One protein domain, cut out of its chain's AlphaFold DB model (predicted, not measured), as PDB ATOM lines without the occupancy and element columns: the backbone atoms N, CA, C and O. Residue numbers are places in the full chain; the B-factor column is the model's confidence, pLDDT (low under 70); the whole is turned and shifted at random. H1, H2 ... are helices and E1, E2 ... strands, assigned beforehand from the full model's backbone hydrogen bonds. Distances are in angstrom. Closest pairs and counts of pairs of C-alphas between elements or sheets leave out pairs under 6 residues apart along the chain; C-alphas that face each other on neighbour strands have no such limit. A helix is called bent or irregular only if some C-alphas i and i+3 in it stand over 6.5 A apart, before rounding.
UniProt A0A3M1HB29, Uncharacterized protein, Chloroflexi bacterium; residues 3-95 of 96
ATOM      1  N   THR A   3     117.305  13.431  23.416       92.19
ATOM      2  CA  THR A   3     117.296  13.116  24.855       92.19
ATOM      3  C   THR A   3     115.866  13.027  25.390       92.19
ATOM      4  O   THR A   3     115.098  13.985  25.295       92.19
ATOM      5  N   HIS A   4     115.506  11.908  26.026       92.19
ATOM      6  CA  HIS A   4     114.214  11.726  26.693       92.19
ATOM      7  C   HIS A   4     114.383  11.386  28.178       92.19
ATOM      8  O   HIS A   4     115.322  10.705  28.583       92.19
ATOM      9  N   THR A   5     113.453  11.852  29.013       94.31
ATOM     10  CA  THR A   5     113.428  11.533  30.448       94.31
ATOM     11  C   THR A   5     112.299  10.557  30.726       94.31
ATOM     12  O   THR A   5     111.147  10.839  30.408       94.31
ATOM     13  N   CYS A   6     112.613   9.411  31.330       95.00
ATOM     14  CA  CYS A   6     111.602   8.412  31.649       95.00
ATOM     15  C   CYS A   6     110.615   8.927  32.705       95.00
ATOM     16  O   CYS A   6     111.043   9.290  33.798       95.00
ATOM     17  N   PHE A   7     109.307   8.831  32.444       93.44
ATOM     18  CA  PHE A   7     108.274   9.285  33.390       93.44
ATOM     19  C   PHE A   7     108.255   8.492  34.710       93.44
ATOM     20  O   PHE A   7     107.768   8.985  35.720       93.44
ATOM     21  N   LYS A   8     108.736   7.236  34.700       94.12
ATOM     22  CA  LYS A   8     108.659   6.329  35.856       94.12
ATOM     23  C   LYS A   8     109.869   6.429  36.781       94.12
ATOM     24  O   LYS A   8     109.708   6.420  37.992       94.12
ATOM     25  N   CYS A   9     111.081   6.440  36.223       95.44
ATOM     26  CA  CYS A   9     112.321   6.420  37.014       95.44
ATOM     27  C   CYS A   9     113.126   7.722  36.933       95.44
ATOM     28  O   CYS A   9     114.214   7.784  37.497       95.44
ATOM     29  N   ASN A  10     112.627   8.728  36.203       93.88
ATOM     30  CA  ASN A  10     113.261  10.032  35.977       93.88
ATOM     31  C   ASN A  10     114.690   9.981  35.414       93.88
ATOM     32  O   ASN A  10     115.378  10.998  35.356       93.88
ATOM     33  N   ARG A  11     115.147   8.812  34.949       94.06
ATOM     34  CA  ARG A  11     116.428   8.691  34.260       94.06
ATOM     35  C   ARG A  11     116.309   9.216  32.841       94.06
ATOM     36  O   ARG A  11     115.343   8.915  32.134       94.06
ATOM     37  N   ARG A  12     117.325   9.970  32.437       94.19
ATOM     38  CA  ARG A  12     117.525  10.391  31.056       94.19
ATOM     39  C   ARG A  12     118.115   9.241  30.255       94.19
ATOM     40  O   ARG A  12     118.925   8.476  30.774       94.19
ATOM     41  N   PHE A  13     117.675   9.116  29.017       93.56
ATOM     42  CA  PHE A  13     118.227   8.189  28.048       93.56
ATOM     43  C   PHE A  13     118.121   8.796  26.654       93.56
ATOM     44  O   PHE A  13     117.321   9.705  26.414       93.56
ATOM     45  N   GLU A  14     118.955   8.299  25.759       93.00
ATOM     46  CA  GLU A  14     119.060   8.806  24.403       93.00
ATOM     47  C   GLU A  14     118.270   7.919  23.449       93.00
ATOM     48  O   GLU A  14     118.188   6.698  23.607       93.00
ATOM     49  N   LEU A  15     117.652   8.569  22.475       93.00
ATOM     50  CA  LEU A  15     116.953   7.955  21.371       93.00
ATOM     51  C   LEU A  15     117.704   8.298  20.091       93.00
ATOM     52  O   LEU A  15     117.985   9.466  19.805       93.00
ATOM     53  N   ASP A  16     118.010   7.260  19.324       92.81
ATOM     54  CA  ASP A  16     118.598   7.402  18.002       92.81
ATOM     55  C   ASP A  16     117.518   7.894  17.018       92.81
ATOM     56  O   ASP A  16     116.525   7.187  16.808       92.81
ATOM     57  N   PRO A  17     117.668   9.094  16.424       92.69
ATOM     58  CA  PRO A  17     116.688   9.639  15.492       92.69
ATOM     59  C   PRO A  17     116.497   8.758  14.250       92.69
ATOM     60  O   PRO A  17     115.367   8.647  13.772       92.69
ATOM     61  N   VAL A  18     117.541   8.074  13.767       92.81
ATOM     62  CA  VAL A  18     117.448   7.180  12.602       92.81
ATOM     63  C   VAL A  18     116.568   5.983  12.943       92.81
ATOM     64  O   VAL A  18     115.601   5.688  12.240       92.81
ATOM     65  N   TYR A  19     116.842   5.334  14.077       92.06
ATOM     66  CA  TYR A  19     116.052   4.194  14.540       92.06
ATOM     67  C   TYR A  19     114.600   4.580  14.851       92.06
ATOM     68  O   TYR A  19     113.665   3.874  14.465       92.06
ATOM     69  N   VAL A  20     114.389   5.718  15.519       92.31
ATOM     70  CA  VAL A  20     113.046   6.241  15.806       92.31
ATOM     71  C   VAL A  20     112.288   6.499  14.506       92.31
ATOM     72  O   VAL A  20     111.153   6.043  14.367       92.31
ATOM     73  N   GLY A  21     112.905   7.182  13.542       91.44
ATOM     74  CA  GLY A  21     112.305   7.456  12.240       91.44
ATOM     75  C   GLY A  21     111.955   6.184  11.469       91.44
ATOM     76  O   GLY A  21     110.839   6.058  10.959       91.44
ATOM     77  N   PHE A  22     112.857   5.203  11.457       92.00
ATOM     78  CA  PHE A  22     112.630   3.896  10.846       92.00
ATOM     79  C   PHE A  22     111.427   3.160  11.460       92.00
ATOM     80  O   PHE A  22     110.540   2.687  10.741       92.00
ATOM     81  N   GLU A  23     111.335   3.106  12.790       91.62
ATOM     82  CA  GLU A  23     110.195   2.496  13.482       91.62
ATOM     83  C   GLU A  23     108.887   3.261  13.221       91.62
ATOM     84  O   GLU A  23     107.835   2.647  13.026       91.62
ATOM     85  N   LEU A  24     108.937   4.596  13.143       91.25
ATOM     86  CA  LEU A  24     107.778   5.418  12.790       91.25
ATOM     87  C   LEU A  24     107.288   5.139  11.360       91.25
ATOM     88  O   LEU A  24     106.078   5.028  11.152       91.25
ATOM     89  N   ARG A  25     108.194   4.949  10.389       88.56
ATOM     90  CA  ARG A  25     107.849   4.549   9.009       88.56
ATOM     91  C   ARG A  25     107.187   3.168   8.963       88.56
ATOM     92  O   ARG A  25     106.198   2.982   8.251       88.56
ATOM     93  N   LYS A  26     107.654   2.217   9.779       88.00
ATOM     94  CA  LYS A  26     107.081   0.859   9.867       88.00
ATOM     95  C   LYS A  26     105.639   0.816  10.368       88.00
ATOM     96  O   LYS A  26     104.925  -0.131  10.041       88.00
ATOM     97  N   LEU A  27     105.180   1.818  11.123       84.44
ATOM     98  CA  LEU A  27     103.821   1.849  11.679       84.44
ATOM     99  C   LEU A  27     102.710   1.984  10.619       84.44
ATOM    100  O   LEU A  27     101.540   1.860  10.978       84.44
ATOM    101  N   LYS A  28     103.036   2.232   9.336       74.44
ATOM    102  CA  LYS A  28     102.078   2.409   8.215       74.44
ATOM    103  C   LYS A  28     100.952   3.417   8.497       74.44
ATOM    104  O   LYS A  28      99.898   3.382   7.863       74.44
ATOM    105  N   LYS A  29     101.158   4.310   9.465       80.38
ATOM    106  CA  LYS A  29     100.210   5.348   9.856       80.38
ATOM    107  C   LYS A  29     100.620   6.653   9.188       80.38
ATOM    108  O   LYS A  29     101.768   7.068   9.314       80.38
ATOM    109  N   ASN A  30      99.664   7.325   8.553       67.69
ATOM    110  CA  ASN A  30      99.862   8.689   8.072       67.69
ATOM    111  C   ASN A  30     100.027   9.601   9.301       67.69
ATOM    112  O   ASN A  30      99.079   9.792  10.061       67.69
ATOM    113  N   ASN A  31     101.241  10.103   9.526       74.94
ATOM    114  CA  ASN A  31     101.627  11.014  10.613       74.94
ATOM    115  C   ASN A  31     101.442  10.451  12.040       74.94
ATOM    116  O   ASN A  31     100.512  10.828  12.765       74.94
ATOM    117  N   PRO A  32     102.334   9.558  12.501       84.12
ATOM    118  CA  PRO A  32     102.354   9.137  13.895       84.12
ATOM    119  C   PRO A  32     102.680  10.324  14.818       84.12
ATOM    120  O   PRO A  32     103.719  10.958  14.708       84.12
ATOM    121  N   SER A  33     101.791  10.613  15.771       87.94
ATOM    122  CA  SER A  33     101.997  11.706  16.735       87.94
ATOM    123  C   SER A  33     102.926  11.324  17.895       87.94
ATOM    124  O   SER A  33     103.438  12.203  18.591       87.94
ATOM    125  N   PHE A  34     103.126  10.020  18.127       91.12
ATOM    126  CA  PHE A  34     103.887   9.495  19.258       91.12
ATOM    127  C   PHE A  34     104.728   8.275  18.871       91.12
ATOM    128  O   PHE A  34     104.253   7.406  18.141       91.12
ATOM    129  N   TYR A  35     105.920   8.192  19.454       92.00
ATOM    130  CA  TYR A  35     106.803   7.031  19.463       92.00
ATOM    131  C   TYR A  35     106.736   6.330  20.829       92.00
ATOM    132  O   TYR A  35     106.627   6.988  21.866       92.00
ATOM    133  N   GLN A  36     106.783   4.997  20.847       92.69
ATOM    134  CA  GLN A  36     106.826   4.216  22.087       92.69
ATOM    135  C   GLN A  36     108.267   3.805  22.385       92.69
ATOM    136  O   GLN A  36     108.796   2.885  21.769       92.69
ATOM    137  N   ALA A  37     108.893   4.482  23.345       93.38
ATOM    138  CA  ALA A  37     110.265   4.225  23.760       93.38
ATOM    139  C   ALA A  37     110.311   3.376  25.034       93.38
ATOM    140  O   ALA A  37     109.707   3.728  26.050       93.38
ATOM    141  N   VAL A  38     111.080   2.290  25.030       93.62
ATOM    142  CA  VAL A  38     111.297   1.477  26.234       93.62
ATOM    143  C   VAL A  38     112.464   2.056  27.030       93.62
ATOM    144  O   VAL A  38     113.566   2.196  26.511       93.62
ATOM    145  N   CYS A  39     112.241   2.386  28.305       94.06
ATOM    146  CA  CYS A  39     113.322   2.862  29.166       94.06
ATOM    147  C   CYS A  39     114.328   1.727  29.444       94.06
ATOM    148  O   CYS A  39     113.918   0.689  29.971       94.06
ATOM    149  N   PRO A  40     115.637   1.922  29.212       93.94
ATOM    150  CA  PRO A  40     116.639   0.875  29.432       93.94
ATOM    151  C   PRO A  40     116.807   0.497  30.913       93.94
ATOM    152  O   PRO A  40     117.204  -0.622  31.223       93.94
ATOM    153  N   ALA A  41     116.471   1.403  31.840       93.75
ATOM    154  CA  ALA A  41     116.630   1.170  33.273       93.75
ATOM    155  C   ALA A  41     115.434   0.436  33.898       93.75
ATOM    156  O   ALA A  41     115.597  -0.612  34.512       93.75
ATOM    157  N   CYS A  42     114.222   0.982  33.762       94.81
ATOM    158  CA  CYS A  42     113.031   0.446  34.434       94.81
ATOM    159  C   CYS A  42     112.073  -0.309  33.502       94.81
ATOM    160  O   CYS A  42     111.014  -0.744  33.953       94.81
ATOM    161  N   ARG A  43     112.415  -0.426  32.208       94.62
ATOM    162  CA  ARG A  43     111.624  -1.090  31.154       94.62
ATOM    163  C   ARG A  43     110.199  -0.554  30.975       94.62
ATOM    164  O   ARG A  43     109.379  -1.186  30.319       94.62
ATOM    165  N   ALA A  44     109.892   0.620  31.528       94.50
ATOM    166  CA  ALA A  44     108.616   1.285  31.294       94.50
ATOM    167  C   ALA A  44     108.520   1.771  29.842       94.50
ATOM    168  O   ALA A  44     109.503   2.264  29.283       94.50
ATOM    169  N   VAL A  45     107.324   1.671  29.259       94.75
ATOM    170  CA  VAL A  45     107.026   2.190  27.919       94.75
ATOM    171  C   VAL A  45     106.659   3.665  28.040       94.75
ATOM    172  O   VAL A  45     105.637   4.015  28.626       94.75
ATOM    173  N   ASN A  46     107.507   4.536  27.507       93.31
ATOM    174  CA  ASN A  46     107.322   5.981  27.497       93.31
ATOM    175  C   ASN A  46     106.709   6.395  26.164       93.31
ATOM    176  O   ASN A  46     107.158   5.968  25.099       93.31
ATOM    177  N   LYS A  47     105.691   7.252  26.223       92.81
ATOM    178  CA  LYS A  47     105.041   7.805  25.038       92.81
ATOM    179  C   LYS A  47     105.699   9.140  24.697       92.81
ATOM    180  O   LYS A  47     105.434  10.145  25.348       92.81
ATOM    181  N   VAL A  48     106.574   9.133  23.699       91.75
ATOM    182  CA  VAL A  48     107.372  10.297  23.307       91.75
ATOM    183  C   VAL A  48     106.680  11.013  22.155       91.75
ATOM    184  O   VAL A  48     106.384  10.406  21.130       91.75
ATOM    185  N   SER A  49     106.386  12.300  22.321       91.50
ATOM    186  CA  SER A  49     105.784  13.118  21.265       91.50
ATOM    187  C   SER A  49     106.757  13.305  20.105       91.50
ATOM    188  O   SER A  49     107.900  13.689  20.327       91.50
ATOM    189  N   VAL A  50     106.294  13.097  18.870       90.88
ATOM    190  CA  VAL A  50     107.132  13.232  17.660       90.88
ATOM    191  C   VAL A  50     107.424  14.694  17.325       90.88
ATOM    192  O   VAL A  50     108.531  15.022  16.923       90.88
ATOM    193  N   LYS A  51     106.476  15.600  17.590       89.50
ATOM    194  CA  LYS A  51     106.590  17.036  17.285       89.50
ATOM    195  C   LYS A  51     107.913  17.700  17.732       89.50
ATOM    196  O   LYS A  51     108.522  18.354  16.895       89.50
ATOM    197  N   PRO A  52     108.385  17.561  18.988       88.88
ATOM    198  CA  PRO A  52     109.668  18.140  19.403       88.88
ATOM    199  C   PRO A  52     110.891  17.460  18.770       88.88
ATOM    200  O   PRO A  52     111.950  18.067  18.714       88.88
ATOM    201  N   MET A  53     110.749  16.220  18.296       89.56
ATOM    202  CA  MET A  53     111.818  15.449  17.652       89.56
ATOM    203  C   MET A  53     111.877  15.690  16.137       89.56
ATOM    204  O   MET A  53     112.826  15.260  15.493       89.56
ATOM    205  N   GLN A  54     110.872  16.363  15.564       88.75
ATOM    206  CA  GLN A  54     110.693  16.486  14.116       88.75
ATOM    207  C   GLN A  54     111.923  17.079  13.424       88.75
ATOM    208  O   GLN A  54     112.360  16.536  12.422       88.75
ATOM    209  N   ALA A  55     112.534  18.118  13.999       90.56
ATOM    210  CA  ALA A  55     113.725  18.741  13.425       90.56
ATOM    211  C   ALA A  55     114.914  17.769  13.319       90.56
ATOM    212  O   ALA A  55     115.616  17.773  12.314       90.56
ATOM    213  N   GLU A  56     115.131  16.918  14.330       91.62
ATOM    214  CA  GLU A  56     116.191  15.901  14.274       91.62
ATOM    215  C   GLU A  56     115.848  14.786  13.280       91.62
ATOM    216  O   GLU A  56     116.732  14.309  12.579       91.62
ATOM    217  N   LEU A  57     114.574  14.389  13.188       90.50
ATOM    218  CA  LEU A  57     114.119  13.385  12.220       90.50
ATOM    219  C   LEU A  57     114.255  13.879  10.776       90.50
ATOM    220  O   LEU A  57     114.664  13.109   9.912       90.50
ATOM    221  N   ASP A  58     113.951  15.151  10.523       90.19
ATOM    222  CA  ASP A  58     114.058  15.759   9.196       90.19
ATOM    223  C   ASP A  58     115.524  15.836   8.735       90.19
ATOM    224  O   ASP A  58     115.812  15.617   7.561       90.19
ATOM    225  N   GLN A  59     116.468  16.070   9.655       93.00
ATOM    226  CA  GLN A  59     117.908  16.087   9.352       93.00
ATOM    227  C   GLN A  59     118.453  14.727   8.905       93.00
ATOM    228  O   GLN A  59     119.403  14.679   8.128       93.00
ATOM    229  N   VAL A  60     117.870  13.631   9.391       92.88
ATOM    230  CA  VAL A  60     118.288  12.262   9.048       92.88
ATOM    231  C   VAL A  60     117.271  11.548   8.154       92.88
ATOM    232  O   VAL A  60     117.304  10.325   8.023       92.88
ATOM    233  N   ALA A  61     116.366  12.297   7.517       91.12
ATOM    234  CA  ALA A  61     115.273  11.747   6.717       91.12
ATOM    235  C   ALA A  61     115.768  10.856   5.569       91.12
ATOM    236  O   ALA A  61     115.240   9.762   5.371       91.12
ATOM    237  N   GLU A  62     116.819  11.276   4.858       92.25
ATOM    238  CA  GLU A  62     117.410  10.486   3.768       92.25
ATOM    239  C   GLU A  62     117.976   9.149   4.265       92.25
ATOM    240  O   GLU A  62     117.827   8.115   3.613       92.25
ATOM    241  N   GLU A  63     118.592   9.145   5.449       92.75
ATOM    242  CA  GLU A  63     119.142   7.934   6.053       92.75
ATOM    243  C   GLU A  63     118.041   6.987   6.543       92.75
ATOM    244  O   GLU A  63     118.124   5.777   6.317       92.75
ATOM    245  N   ILE A  64     116.972   7.534   7.133       91.50
ATOM    246  CA  ILE A  64     115.764   6.780   7.490       91.50
ATOM    247  C   ILE A  64     115.170   6.106   6.248       91.50
ATOM    248  O   ILE A  64     114.838   4.918   6.289       91.50
ATOM    249  N   ASP A  65     115.036   6.848   5.148       91.06
ATOM    250  CA  ASP A  65     114.436   6.345   3.913       91.06
ATOM    251  C   ASP A  65     115.316   5.273   3.254       91.06
ATOM    252  O   ASP A  65     114.793   4.244   2.815       91.06
ATOM    253  N   ARG A  66     116.647   5.440   3.274       92.69
ATOM    254  CA  ARG A  66     117.605   4.411   2.835       92.69
ATOM    255  C   ARG A  66     117.448   3.126   3.647       92.69
ATOM    256  O   ARG A  66     117.195   2.069   3.069       92.69
ATOM    257  N   MET A  67     117.494   3.226   4.977       92.38
ATOM    258  CA  MET A  67     117.317   2.077   5.871       92.38
ATOM    259  C   MET A  67     115.970   1.375   5.670       92.38
ATOM    260  O   MET A  67     115.885   0.144   5.691       92.38
ATOM    261  N   TYR A  68     114.897   2.144   5.475       91.88
ATOM    262  CA  TYR A  68     113.568   1.591   5.243       91.88
ATOM    263  C   TYR A  68     113.472   0.864   3.894       91.88
ATOM    264  O   TYR A  68     112.897  -0.225   3.822       91.88
ATOM    265  N   ALA A  69     114.075   1.414   2.838       92.19
ATOM    266  CA  ALA A  69     114.136   0.773   1.528       92.19
ATOM    267  C   ALA A  69     114.934  -0.542   1.565       92.19
ATOM    268  O   ALA A  69     114.478  -1.554   1.026       92.19
ATOM    269  N   GLU A  70     116.081  -0.562   2.250       92.50
ATOM    270  CA  GLU A  70     116.881  -1.776   2.457       92.50
ATOM    271  C   GLU A  70     116.090  -2.851   3.216       92.50
ATOM    272  O   GLU A  70     116.081  -4.021   2.823       92.50
ATOM    273  N   TYR A  71     115.355  -2.458   4.261       91.75
ATOM    274  CA  TYR A  71     114.489  -3.362   5.017       91.75
ATOM    275  C   TYR A  71     113.372  -3.975   4.154       91.75
ATOM    276  O   TYR A  71     113.138  -5.187   4.211       91.75
ATOM    277  N   GLU A  72     112.691  -3.174   3.328       91.44
ATOM    278  CA  GLU A  72     111.645  -3.675   2.427       91.44
ATOM    279  C   GLU A  72     112.225  -4.600   1.341       91.44
ATOM    280  O   GLU A  72     111.640  -5.650   1.053       91.44
ATOM    281  N   ALA A  73     113.403  -4.278   0.794       92.25
ATOM    282  CA  ALA A  73     114.104  -5.130  -0.162       92.25
ATOM    283  C   ALA A  73     114.475  -6.491   0.453       92.25
ATOM    284  O   ALA A  73     114.176  -7.535  -0.136       92.25
ATOM    285  N   GLN A  74     115.033  -6.505   1.668       92.56
ATOM    286  CA  GLN A  74     115.337  -7.741   2.398       92.56
ATOM    287  C   GLN A  74     114.072  -8.566   2.670       92.56
ATOM    288  O   GLN A  74     114.049  -9.780   2.449       92.56
ATOM    289  N   LYS A  75     112.971  -7.922   3.084       91.75
ATOM    290  CA  LYS A  75     111.678  -8.602   3.271       91.75
ATOM    291  C   LYS A  75     111.138  -9.204   1.975       91.75
ATOM    292  O   LYS A  75     110.544 -10.285   2.019       91.75
ATOM    293  N   ALA A  76     111.308  -8.533   0.839       91.50
ATOM    294  CA  ALA A  76     110.889  -9.048  -0.459       91.50
ATOM    295  C   ALA A  76     111.718 -10.274  -0.876       91.50
ATOM    296  O   ALA A  76     111.140 -11.285  -1.286       91.50
ATOM    297  N   GLN A  77     113.041 -10.222  -0.690       92.56
ATOM    298  CA  GLN A  77     113.948 -11.344  -0.953       92.56
ATOM    299  C   GLN A  77     113.610 -12.561  -0.083       92.56
ATOM    300  O   GLN A  77     113.409 -13.653  -0.612       92.56
ATOM    301  N   GLU A  78     113.412 -12.370   1.226       93.56
ATOM    302  CA  GLU A  78     113.045 -13.457   2.144       93.56
ATOM    303  C   GLU A  78     111.728 -14.136   1.721       93.56
ATOM    304  O   GLU A  78     111.591 -15.363   1.765       93.56
ATOM    305  N   ARG A  79     110.739 -13.353   1.269       92.88
ATOM    306  CA  ARG A  79     109.466 -13.886   0.753       92.88
ATOM    307  C   ARG A  79     109.654 -14.669  -0.545       92.88
ATOM    308  O   ARG A  79     109.013 -15.709  -0.708       92.88
ATOM    309  N   ALA A  80     110.499 -14.191  -1.459       92.12
ATOM    310  CA  ALA A  80     110.807 -14.880  -2.709       92.12
ATOM    311  C   ALA A  80     111.523 -16.214  -2.450       92.12
ATOM    312  O   ALA A  80     111.106 -17.245  -2.979       92.12
ATOM    313  N   GLU A  81     112.513 -16.227  -1.554       93.12
ATOM    314  CA  GLU A  81     113.208 -17.443  -1.129       93.12
ATOM    315  C   GLU A  81     112.268 -18.452  -0.472       93.12
ATOM    316  O   GLU A  81     112.288 -19.634  -0.816       93.12
ATOM    317  N   LYS A  82     111.403 -18.004   0.449       93.31
ATOM    318  CA  LYS A  82     110.404 -18.879   1.085       93.31
ATOM    319  C   LYS A  82     109.469 -19.503   0.047       93.31
ATOM    320  O   LYS A  82     109.169 -20.691   0.143       93.31
ATOM    321  N   ARG A  83     109.051 -18.741  -0.970       91.44
ATOM    322  CA  ARG A  83     108.233 -19.248  -2.086       91.44
ATOM    323  C   ARG A  83     108.992 -20.242  -2.964       91.44
ATOM    324  O   ARG A  83     108.418 -21.266  -3.322       91.44
ATOM    325  N   ALA A  84     110.259 -19.982  -3.285       90.00
ATOM    326  CA  ALA A  84     111.095 -20.900  -4.058       90.00
ATOM    327  C   ALA A  84     111.320 -22.224  -3.309       90.00
ATOM    328  O   ALA A  84     111.091 -23.295  -3.867       90.00
ATOM    329  N   LYS A  85     111.655 -22.151  -2.013       91.12
ATOM    330  CA  LYS A  85     111.810 -23.318  -1.128       91.12
ATOM    331  C   LYS A  85     110.506 -24.112  -1.003       91.12
ATOM    332  O   LYS A  85     110.536 -25.337  -1.060       91.12
ATOM    333  N   ALA A  86     109.361 -23.440  -0.869       90.12
ATOM    334  CA  ALA A  86     108.057 -24.103  -0.827       90.12
ATOM    335  C   ALA A  86     107.714 -24.809  -2.151       90.12
ATOM    336  O   ALA A  86     107.241 -25.942  -2.122       90.12
ATOM    337  N   LYS A  87     107.996 -24.181  -3.304       87.75
ATOM    338  CA  LYS A  87     107.799 -24.798  -4.627       87.75
ATOM    339  C   LYS A  87     108.679 -26.032  -4.829       87.75
ATOM    340  O   LYS A  87     108.155 -27.056  -5.246       87.75
ATOM    341  N   ALA A  88     109.965 -25.952  -4.482       84.81
ATOM    342  CA  ALA A  88     110.894 -27.079  -4.592       84.81
ATOM    343  C   ALA A  88     110.442 -28.281  -3.741       84.81
ATOM    344  O   ALA A  88     110.388 -29.406  -4.230       84.81
ATOM    345  N   LYS A  89     110.013 -28.031  -2.494       82.56
ATOM    346  CA  LYS A  89     109.464 -29.082  -1.621       82.56
ATOM    347  C   LYS A  89     108.162 -29.688  -2.155       82.56
ATOM    348  O   LYS A  89     107.939 -30.880  -1.987       82.56
ATOM    349  N   ALA A  90     107.298 -28.892  -2.788       78.31
ATOM    350  CA  ALA A  90     106.051 -29.389  -3.368       78.31
ATOM    351  C   ALA A  90     106.290 -30.275  -4.603       78.31
ATOM    352  O   ALA A  90     105.616 -31.290  -4.752       78.31
ATOM    353  N   SER A  91     107.262 -29.933  -5.457       71.50
ATOM    354  CA  SER A  91     107.629 -30.760  -6.615       71.50
ATOM    355  C   SER A  91     108.295 -32.081  -6.225       71.50
ATOM    356  O   SER A  91     108.089 -33.081  -6.900       71.50
ATOM    357  N   GLU A  92     109.057 -32.108  -5.130       69.69
ATOM    358  CA  GLU A  92     109.733 -33.322  -4.651       69.69
ATOM    359  C   GLU A  92     108.751 -34.318  -4.004       69.69
ATOM    360  O   GLU A  92     108.883 -35.527  -4.179       69.69
ATOM    361  N   SER A  93     107.716 -33.816  -3.319       64.50
ATOM    362  CA  SER A  93     106.650 -34.643  -2.732       64.50
ATOM    363  C   SER A  93     105.638 -35.182  -3.749       64.50
ATOM    364  O   SER A  93     104.950 -36.142  -3.440       64.50
ATOM    365  N   ALA A  94     105.516 -34.570  -4.933       64.31
ATOM    366  CA  ALA A  94     104.616 -35.029  -5.999       64.31
ATOM    367  C   ALA A  94     105.250 -36.086  -6.927       64.31
ATOM    368  O   ALA A  94     104.557 -36.668  -7.755       64.31
ATOM    369  N   ALA A  95     106.564 -36.303  -6.812       59.88
ATOM    370  CA  ALA A  95     107.327 -37.276  -7.595       59.88
ATOM    371  C   ALA A  95     107.602 -38.595  -6.840       59.88
ATOM    372  O   ALA A  95     108.281 -39.471  -7.376       59.88
TER     373      ALA A  95
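AT A GLANCE: This is residues 3 to 95 of the 96 residues of an uncharacterized protein of Chloroflexi bacterium (UniProt A0A3M1HB29). A small head of two strand hairpins and two short helices has one long helical arm, H3, whose outer part, residues 73 to 93, sticks out from it with the last two residues, 94 and 95. In the head, the hairpins E1-E2 and E3-E4 stand toward one end, and H1 sits between E3 and the first turns of H3, with H2 crossing near the start of H1. The printed part has 93 residues with three named helices and four named strands, in the order E1 E2 H1 E3 E4 H2 H3; each hairpin is its own antiparallel sheet of two strands, and the class is mixed, helices and strands. The whole is extended, with a radius of gyration of the C-alphas of 19.2 A and spans of 64 by 30 by 20 A, the length made by the arm.

IN THESE COORDINATES: Find C-alpha 3 at (117.296, 13.116, 24.855), where E1 begins; it covers residues 3 to 5. E2 follows at residues 12 to 15, then H1 at residues 17 to 26, 14.2 A long. Next come E3, residues 34 to 38, 13.0 A, and E4, residues 45 to 49, 12.9 A. H2 holds residues 51 to 59 and is irregular, with C-alphas 52 and 55 7.2 A apart. From C-alpha 61 at (115.273, 11.747, 6.717), H3 runs 48.1 A to C-alpha 93 at (106.650, -34.643, -2.732).

HOW THE PARTS SIT: Start at the hairpin E1 and E2, at 137 degrees, where N 4 and O 13 are 2.9 A apart, within hydrogen-bond range. E2 and E3 are near each other. In the hairpin E3 and E4, at 148 degrees, look for N 35 and O 48, within hydrogen-bond range at 2.8 A. The closest C-alphas of H1 and E3, those of Leu 24 and Tyr 35, are 6.9 A apart. H1 touches H2, closest at the C-alphas of Pro 17 and Leu 57, 5.6 A, about perpendicular at 77 degrees. H3 touches H1 with residues 61 to 68 alone, closest at the C-alphas of Val 18 and Ile 64, 5.4 A; they run the same way at a steep tilt of 47 degrees. H2 and H3 meet only through their link, and E4 and H3 are apart. In H1 and H3 every O i to N i+4 pair is within hydrogen-bond range; in H2, 3 of 5 are.

THE WHOLE: The C-alphas farthest apart, those of Asn 10 and Ala 95, are 64.6 A from each other. Residues 73 to 95 stand free; without them the body spans 36 by 22 by 19 A. The printed part has no cut, and no link is long. Look for pLDDT under 70 at residue 30 and residues 92 to 95; the mean of the printed part is 89.5.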